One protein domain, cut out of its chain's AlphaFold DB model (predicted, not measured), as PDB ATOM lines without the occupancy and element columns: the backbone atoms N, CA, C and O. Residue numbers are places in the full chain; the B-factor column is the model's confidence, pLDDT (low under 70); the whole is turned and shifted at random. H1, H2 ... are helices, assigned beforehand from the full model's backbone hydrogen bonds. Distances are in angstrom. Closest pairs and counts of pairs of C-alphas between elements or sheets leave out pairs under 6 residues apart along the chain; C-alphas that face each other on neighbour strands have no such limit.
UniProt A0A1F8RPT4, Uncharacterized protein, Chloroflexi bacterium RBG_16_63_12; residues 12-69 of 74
ATOM      1  N   SER A  12     -13.726   1.405  28.101       92.94
ATOM      2  CA  SER A  12     -13.305   0.685  26.893       92.94
ATOM      3  C   SER A  12     -12.611  -0.645  27.197       92.94
ATOM      4  O   SER A  12     -12.858  -1.631  26.507       92.94
ATOM      5  N   ASP A  13     -11.794  -0.702  28.252       93.12
ATOM      6  CA  ASP A  13     -11.071  -1.921  28.637       93.12
ATOM      7  C   ASP A  13     -12.051  -2.986  29.140       93.12
ATOM      8  O   ASP A  13     -11.946  -4.162  28.801       93.12
ATOM      9  N   ALA A  14     -13.068  -2.556  29.891       92.00
ATOM     10  CA  ALA A  14     -14.122  -3.435  30.373       92.00
ATOM     11  C   ALA A  14     -15.004  -4.003  29.247       92.00
ATOM     12  O   ALA A  14     -15.452  -5.143  29.339       92.00
ATOM     13  N   VAL A  15     -15.236  -3.247  28.164       92.94
ATOM     14  CA  VAL A  15     -15.939  -3.766  26.974       92.94
ATOM     15  C   VAL A  15     -15.139  -4.890  26.305       92.94
ATOM     16  O   VAL A  15     -15.732  -5.824  25.766       92.94
ATOM     17  N   ALA A  16     -13.806  -4.826  26.355       91.75
ATOM     18  CA  ALA A  16     -12.925  -5.843  25.788       91.75
ATOM     19  C   ALA A  16     -12.766  -7.100  26.670       91.75
ATOM     20  O   ALA A  16     -12.286  -8.116  26.170       91.75
ATOM     21  N   ALA A  17     -13.184  -7.045  27.940       92.50
ATOM     22  CA  ALA A  17     -13.069  -8.126  28.922       92.50
ATOM     23  C   ALA A  17     -14.441  -8.452  29.562       92.50
ATOM     24  O   ALA A  17     -14.666  -8.166  30.745       92.50
ATOM     25  N   PRO A  18     -15.395  -9.016  28.792       91.12
ATOM     26  CA  PRO A  18     -16.776  -9.246  29.235       91.12
ATOM     27  C   PRO A  18     -16.915 -10.238  30.403       91.12
ATOM     28  O   PRO A  18     -17.980 -10.328  31.014       91.12
ATOM     29  N   GLU A  19     -15.870 -11.001  30.711       91.50
ATOM     30  CA  GLU A  19     -15.801 -11.912  31.851       91.50
ATOM     31  C   GLU A  19     -15.640 -11.195  33.203       91.50
ATOM     32  O   GLU A  19     -15.904 -11.793  34.251       91.50
ATOM     33  N   LEU A  20     -15.218  -9.926  33.198       90.62
ATOM     34  CA  LEU A  20     -15.036  -9.135  34.409       90.62
ATOM     35  C   LEU A  20     -16.355  -8.514  34.878       90.62
ATOM     36  O   LEU A  20     -17.183  -8.049  34.097       90.62
ATOM     37  N   LYS A  21     -16.527  -8.435  36.200       93.06
ATOM     38  CA  LYS A  21     -17.598  -7.634  36.802       93.06
ATOM     39  C   LYS A  21     -17.142  -6.185  36.912       93.06
ATOM     40  O   LYS A  21     -16.063  -5.917  37.432       93.06
ATOM     41  N   THR A  22     -17.989  -5.261  36.479       93.38
ATOM     42  CA  THR A  22     -17.709  -3.824  36.526       93.38
ATOM     43  C   THR A  22     -18.536  -3.132  37.602       93.38
ATOM     44  O   THR A  22     -19.699  -3.463  37.836       93.38
ATOM     45  N   LEU A  23     -17.927  -2.147  38.260       93.62
ATOM     46  CA  LEU A  23     -18.591  -1.235  39.185       93.62
ATOM     47  C   LEU A  23     -18.354   0.190  38.689       93.62
ATOM     48  O   LEU A  23     -17.211   0.586  38.464       93.62
ATOM     49  N   ALA A  24     -19.428   0.955  38.495       91.06
ATOM     50  CA  ALA A  24     -19.315   2.331  38.032       91.06
ATOM     51  C   ALA A  24     -18.752   3.230  39.142       91.06
ATOM     52  O   ALA A  24     -19.251   3.228  40.270       91.06
ATOM     53  N   ILE A  25     -17.746   4.038  38.804       91.81
ATOM     54  CA  ILE A  25     -17.241   5.089  39.692       91.81
ATOM     55  C   ILE A  25     -18.275   6.227  39.708       91.81
ATOM     56  O   ILE A  25     -18.646   6.708  38.631       91.81
ATOM     57  N   PRO A  26     -18.753   6.685  40.882       93.06
ATOM     58  CA  PRO A  26     -19.707   7.786  40.940       93.06
ATOM     59  C   PRO A  26     -19.134   9.054  40.298       93.06
ATOM     60  O   PRO A  26     -17.953   9.354  40.459       93.06
ATOM     61  N   THR A  27     -19.975   9.832  39.612       88.06
ATOM     62  CA  THR A  27     -19.548  10.965  38.770       88.06
ATOM     63  C   THR A  27     -18.653  11.975  39.492       88.06
ATOM     64  O   THR A  27     -17.703  12.460  38.894       88.06
ATOM     65  N   GLY A  28     -18.898  12.255  40.779       93.06
ATOM     66  CA  GLY A  28     -18.080  13.190  41.567       93.06
ATOM     67  C   GLY A  28     -16.655  12.709  41.872       93.06
ATOM     68  O   GLY A  28     -15.819  13.511  42.273       93.06
ATOM     69  N   PHE A  29     -16.376  11.421  41.673       92.69
ATOM     70  CA  PHE A  29     -15.052  10.811  41.832       92.69
ATOM     71  C   PHE A  29     -14.459  10.352  40.497       92.69
ATOM     72  O   PHE A  29     -13.332   9.865  40.467       92.69
ATOM     73  N   ASN A  30     -15.221  10.466  39.408       90.44
ATOM     74  CA  ASN A  30     -14.813   9.987  38.100       90.44
ATOM     75  C   ASN A  30     -14.212  11.121  37.265       90.44
ATOM     76  O   ASN A  30     -14.682  12.258  37.297       90.44
ATOM     77  N   VAL A  31     -13.202  10.789  36.467       87.75
ATOM     78  CA  VAL A  31     -12.592  11.712  35.509       87.75
ATOM     79  C   VAL A  31     -12.965  11.256  34.107       87.75
ATOM     80  O   VAL A  31     -12.806  10.087  33.760       87.75
ATOM     81  N   ILE A  32     -13.458  12.181  33.284       87.31
ATOM     82  CA  ILE A  32     -13.726  11.891  31.874       87.31
ATOM     83  C   ILE A  32     -12.386  11.830  31.140       87.31
ATOM     84  O   ILE A  32     -11.684  12.837  31.032       87.31
ATOM     85  N   ALA A  33     -12.042  10.648  30.630       89.81
ATOM     86  CA  ALA A  33     -10.850  10.453  29.820       89.81
ATOM     87  C   ALA A  33     -11.001  11.153  28.460       89.81
ATOM     88  O   ALA A  33     -11.993  10.956  27.755       89.81
ATOM     89  N   GLN A  34     -10.008  11.963  28.090       90.81
ATOM     90  CA  GLN A  34      -9.944  12.651  26.799       90.81
ATOM     91  C   GLN A  34      -8.817  12.054  25.956       90.81
ATOM     92  O   GLN A  34      -7.687  11.930  26.426       90.81
ATOM     93  N   TYR A  35      -9.125  11.722  24.701       92.56
ATOM     94  CA  TYR A  35      -8.192  11.103  23.756       92.56
ATOM     95  C   TYR A  35      -8.014  12.014  22.534       92.56
ATOM     96  O   TYR A  35      -8.711  11.841  21.533       92.56
ATOM     97  N   PRO A  36      -7.135  13.032  22.607       94.06
ATOM     98  CA  PRO A  36      -6.906  13.930  21.484       94.06
ATOM     99  C   PRO A  36      -6.229  13.193  20.323       94.06
ATOM    100  O   PRO A  36      -5.333  12.373  20.525       94.06
ATOM    101  N   ILE A  37      -6.620  13.539  19.096       96.00
ATOM    102  CA  ILE A  37      -5.989  13.073  17.861       96.00
ATOM    103  C   ILE A  37      -5.532  14.282  17.039       96.00
ATOM    104  O   ILE A  37      -6.261  15.263  16.904       96.00
ATOM    105  N   ALA A  38      -4.315  14.226  16.500       96.56
ATOM    106  CA  ALA A  38      -3.754  15.290  15.673       96.56
ATOM    107  C   ALA A  38      -2.810  14.726  14.605       96.56
ATOM    108  O   ALA A  38      -2.061  13.781  14.856       96.56
ATOM    109  N   ALA A  39      -2.815  15.341  13.421       97.94
ATOM    110  CA  ALA A  39      -1.815  15.075  12.395       97.94
ATOM    111  C   ALA A  39      -0.460  15.675  12.812       97.94
ATOM    112  O   ALA A  39      -0.387  16.803  13.302       97.94
ATOM    113  N   LEU A  40       0.630  14.933  12.599       97.88
ATOM    114  CA  LEU A  40       1.974  15.426  12.900       97.88
ATOM    115  C   LEU A  40       2.345  16.595  11.979       97.88
ATOM    116  O   LEU A  40       2.206  16.501  10.762       97.88
ATOM    117  N   ALA A  41       2.937  17.650  12.545       97.38
ATOM    118  CA  ALA A  41       3.352  18.842  11.796       97.38
ATOM    119  C   ALA A  41       4.367  18.558  10.670       97.38
ATOM    120  O   ALA A  41       4.481  19.333   9.726       97.38
ATOM    121  N   ARG A  42       5.120  17.454  10.770       97.38
ATOM    122  CA  ARG A  42       6.087  16.987   9.760       97.38
ATOM    123  C   ARG A  42       5.767  15.567   9.285       97.38
ATOM    124  O   ARG A  42       6.669  14.749   9.126       97.38
ATOM    125  N   ALA A  43       4.481  15.249   9.131       97.62
ATOM    126  CA  ALA A  43       4.060  13.969   8.573       97.62
ATOM    127  C   ALA A  43       4.654  13.780   7.158       97.62
ATOM    128  O   ALA A  43       4.532  14.690   6.338       97.62
ATOM    129  N   PRO A  44       5.242  12.613   6.832       97.88
ATOM    130  CA  PRO A  44       5.728  12.320   5.478       97.88
ATOM    131  C   PRO A  44       4.628  12.383   4.407       97.88
ATOM    132  O   PRO A  44       4.908  12.637   3.239       97.88
ATOM    133  N   HIS A  45       3.374  12.172   4.823       98.31
ATOM    134  CA  HIS A  45       2.176  12.256   3.992       98.31
ATOM    135  C   HIS A  45       1.112  13.117   4.699       98.31
ATOM    136  O   HIS A  45       0.247  12.569   5.388       98.31
ATOM    137  N   PRO A  46       1.181  14.457   4.592       98.00
ATOM    138  CA  PRO A  46       0.312  15.357   5.354       98.00
ATOM    139  C   PRO A  46      -1.170  15.190   5.003       98.00
ATOM    140  O   PRO A  46      -2.005  15.144   5.906       98.00
ATOM    141  N   ASP A  47      -1.488  15.005   3.722       98.19
ATOM    142  CA  ASP A  47      -2.873  14.855   3.261       98.19
ATOM    143  C   ASP A  47      -3.507  13.566   3.794       98.19
ATOM    144  O   ASP A  47      -4.635  13.577   4.282       98.19
ATOM    145  N   LEU A  48      -2.756  12.457   3.788       98.44
ATOM    146  CA  LEU A  48      -3.214  11.188   4.362       98.44
ATOM    147  C   LEU A  48      -3.374  11.276   5.882       98.44
ATOM    148  O   LEU A  48      -4.324  10.719   6.428       98.44
ATOM    149  N   ALA A  49      -2.481  11.992   6.570       98.62
ATOM    150  CA  ALA A  49      -2.600  12.201   8.007       98.62
ATOM    151  C   ALA A  49      -3.872  12.989   8.354       98.62
ATOM    152  O   ALA A  49      -4.596  12.602   9.270       98.62
ATOM    153  N   GLN A  50      -4.183  14.054   7.607       98.44
ATOM    154  CA  GLN A  50      -5.433  14.794   7.797       98.44
ATOM    155  C   GLN A  50      -6.664  13.962   7.431       98.44
ATOM    156  O   GLN A  50      -7.646  13.985   8.170       98.44
ATOM    157  N   ALA A  51      -6.605  13.192   6.342       98.38
ATOM    158  CA  ALA A  51      -7.694  12.306   5.943       98.38
ATOM    159  C   ALA A  51      -8.000  11.258   7.024       98.38
ATOM    160  O   ALA A  51      -9.165  11.025   7.326       98.38
ATOM    161  N   PHE A  52      -6.974  10.684   7.659       98.38
ATOM    162  CA  PHE A  52      -7.155   9.744   8.765       98.38
ATOM    163  C   PHE A  52      -7.791  10.400   9.996       98.38
ATOM    164  O   PHE A  52      -8.710   9.836  10.583       98.38
ATOM    165  N   VAL A  53      -7.358  11.613  10.366       98.25
ATOM    166  CA  VAL A  53      -8.027  12.377  11.434       98.25
ATOM    167  C   VAL A  53      -9.500  12.594  11.082       98.25
ATOM    168  O   VAL A  53     -10.369  12.341  11.912       98.25
ATOM    169  N   GLY A  54      -9.792  13.001   9.843       97.94
ATOM    170  CA  GLY A  54     -11.161  13.170   9.356       97.94
ATOM    171  C   GLY A  54     -11.990  11.885   9.421       97.94
ATOM    172  O   GLY A  54     -13.144  11.931   9.839       97.94
ATOM    173  N   ASP A  55     -11.404  10.742   9.072       98.12
ATOM    174  CA  ASP A  55     -12.066   9.437   9.127       98.12
ATOM    175  C   ASP A  55     -12.414   9.026  10.567       98.12
ATOM    176  O   ASP A  55     -13.558   8.672  10.852       98.12
ATOM    177  N   VAL A  56     -11.476   9.184  11.507       97.50
ATOM    178  CA  VAL A  56     -11.706   8.918  12.939       97.50
ATOM    179  C   VAL A  56     -12.804   9.827  13.514       97.50
ATOM    180  O   VAL A  56     -13.613   9.387  14.337       97.50
ATOM    181  N   LEU A  57     -12.864  11.086  13.071       96.62
ATOM    182  CA  LEU A  57     -13.872  12.068  13.492       96.62
ATOM    183  C   LEU A  57     -15.206  11.952  12.730       96.62
ATOM    184  O   LEU A  57     -16.184  12.598  13.109       96.62
ATOM    185  N   SER A  58     -15.278  11.135  11.677       97.44
ATOM    186  CA  SER A  58     -16.500  10.927  10.900       97.44
ATOM    187  C   SER A  58     -17.580  10.200  11.707       97.44
ATOM    188  O   SER A  58     -17.307   9.542  12.711       97.44
ATOM    189  N   SER A  59     -18.830  10.238  11.235       96.50
ATOM    190  CA  SER A  59     -19.924   9.480  11.859       96.50
ATOM    191  C   SER A  59     -19.644   7.973  11.916       96.50
ATOM    192  O   SER A  59     -19.974   7.325  12.910       96.50
ATOM    193  N   ALA A  60     -19.003   7.420  10.883       97.19
ATOM    194  CA  ALA A  60     -18.606   6.018  10.837       97.19
ATOM    195  C   ALA A  60     -17.481   5.719  11.843       97.19
ATOM    196  O   ALA A  60     -17.597   4.768  12.618       97.19
ATOM    197  N   GLY A  61     -16.443   6.561  11.895       97.00
ATOM    198  CA  GLY A  61     -15.344   6.434  12.857       97.00
ATOM    199  C   GLY A  61     -15.828   6.517  14.306       97.00
ATOM    200  O   GLY A  61     -15.536   5.639  15.124       97.00
ATOM    201  N   GLN A  62     -16.678   7.498  14.613       97.38
ATOM    202  CA  GLN A  62     -17.286   7.647  15.938       97.38
ATOM    203  C   GLN A  62     -18.205   6.468  16.300       97.38
ATOM    204  O   GLN A  62     -18.243   6.057  17.461       97.38
ATOM    205  N   ALA A  63     -18.912   5.870  15.335       96.50
ATOM    206  CA  ALA A  63     -19.714   4.669  15.579       96.50
ATOM    207  C   ALA A  63     -18.846   3.457  15.961       96.50
ATOM    208  O   ALA A  63     -19.221   2.693  16.856       96.50
ATOM    209  N   VAL A  64     -17.674   3.301  15.335       96.50
ATOM    210  CA  VAL A  64     -16.698   2.262  15.705       96.50
ATOM    211  C   VAL A  64     -16.171   2.498  17.118       96.50
ATOM    212  O   VAL A  64     -16.188   1.573  17.928       96.50
ATOM    213  N   LEU A  65     -15.766   3.723  17.448       96.12
ATOM    214  CA  LEU A  65     -15.281   4.071  18.788       96.12
ATOM    215  C   LEU A  65     -16.345   3.805  19.864       96.12
ATOM    216  O   LEU A  65     -16.065   3.148  20.869       96.12
ATOM    217  N   LYS A  66     -17.593   4.214  19.614       95.38
ATOM    218  CA  LYS A  66     -18.718   3.964  20.522       95.38
ATOM    219  C   LYS A  66     -18.976   2.474  20.744       95.38
ATOM    220  O   LYS A  66     -19.251   2.066  21.871       95.38
ATOM    221  N   LYS A  67     -18.869   1.651  19.692       95.44
ATOM    222  CA  LYS A  67     -19.006   0.187  19.794       95.44
ATOM    223  C   LYS A  67     -18.001  -0.415  20.785       95.44
ATOM    224  O   LYS A  67     -18.324  -1.404  21.434       95.44
ATOM    225  N   TRP A  68     -16.824   0.191  20.913       95.38
ATOM    226  CA  TRP A  68     -15.742  -0.256  21.793       95.38
ATOM    227  C   TRP A  68     -15.658   0.513  23.121       95.38
ATOM    228  O   TRP A  68     -14.640   0.461  23.801       95.38
ATOM    229  N   GLY A  69     -16.724   1.211  23.520       93.44
ATOM    230  CA  GLY A  69     -16.818   1.825  24.848       93.44
ATOM    231  C   GLY A  69     -16.172   3.206  24.982       93.44
ATOM    232  O   GLY A  69     -16.110   3.731  26.092       93.44
TER     233      GLY A  69
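This is residues 12 to 69 of the 74 residues of an uncharacterized protein of Chloroflexi bacterium RBG_16_63_12 (UniProt A0A1F8RPT4). The longest helix, H2, and H3 follow each other end to end at an angle, making one long side of an open, elongated loop; residues 17 to 45 form the rest, with little H1 near the end of H3. The middle is empty, and residues 23 to 36 stick out. The printed part has 58 residues with three named helices, H1, H2, H3 in chain order, and no named strand; its class is all helix, though named elements hold just 26 residues. It is only just extended, close to loose, with a radius of gyration of the C-alphas of 15.8 A and spans of 43 by 24 by 19 A.

H2, residues 46 to 57, is 16.7 A long, starting at C-alpha 46 (0.312, 15.357, 5.354). H3, residues 59 to 67, is 12.3 A long, ending at C-alpha 67 (-19.006, 0.187, 19.794). H1 is residues 12 to 16, 6.6 A.

H2 and H3 are close but not clearly touching; their closest C-alphas, of Asp 55 and Gly 61, are 5.8 A apart. They run the same way at a steep tilt of 57 degrees. H1 is apart from both. In H1, H2 and H3 every O i to N i+4 pair is within hydrogen-bond range.

The C-alphas of Pro 26 and Pro 44, the farthest apart, are separated by 43.9 A. The link H1 to H2 is long, 29 residues. The printed part has no cut, and no printed residue is under 70 in pLDDT.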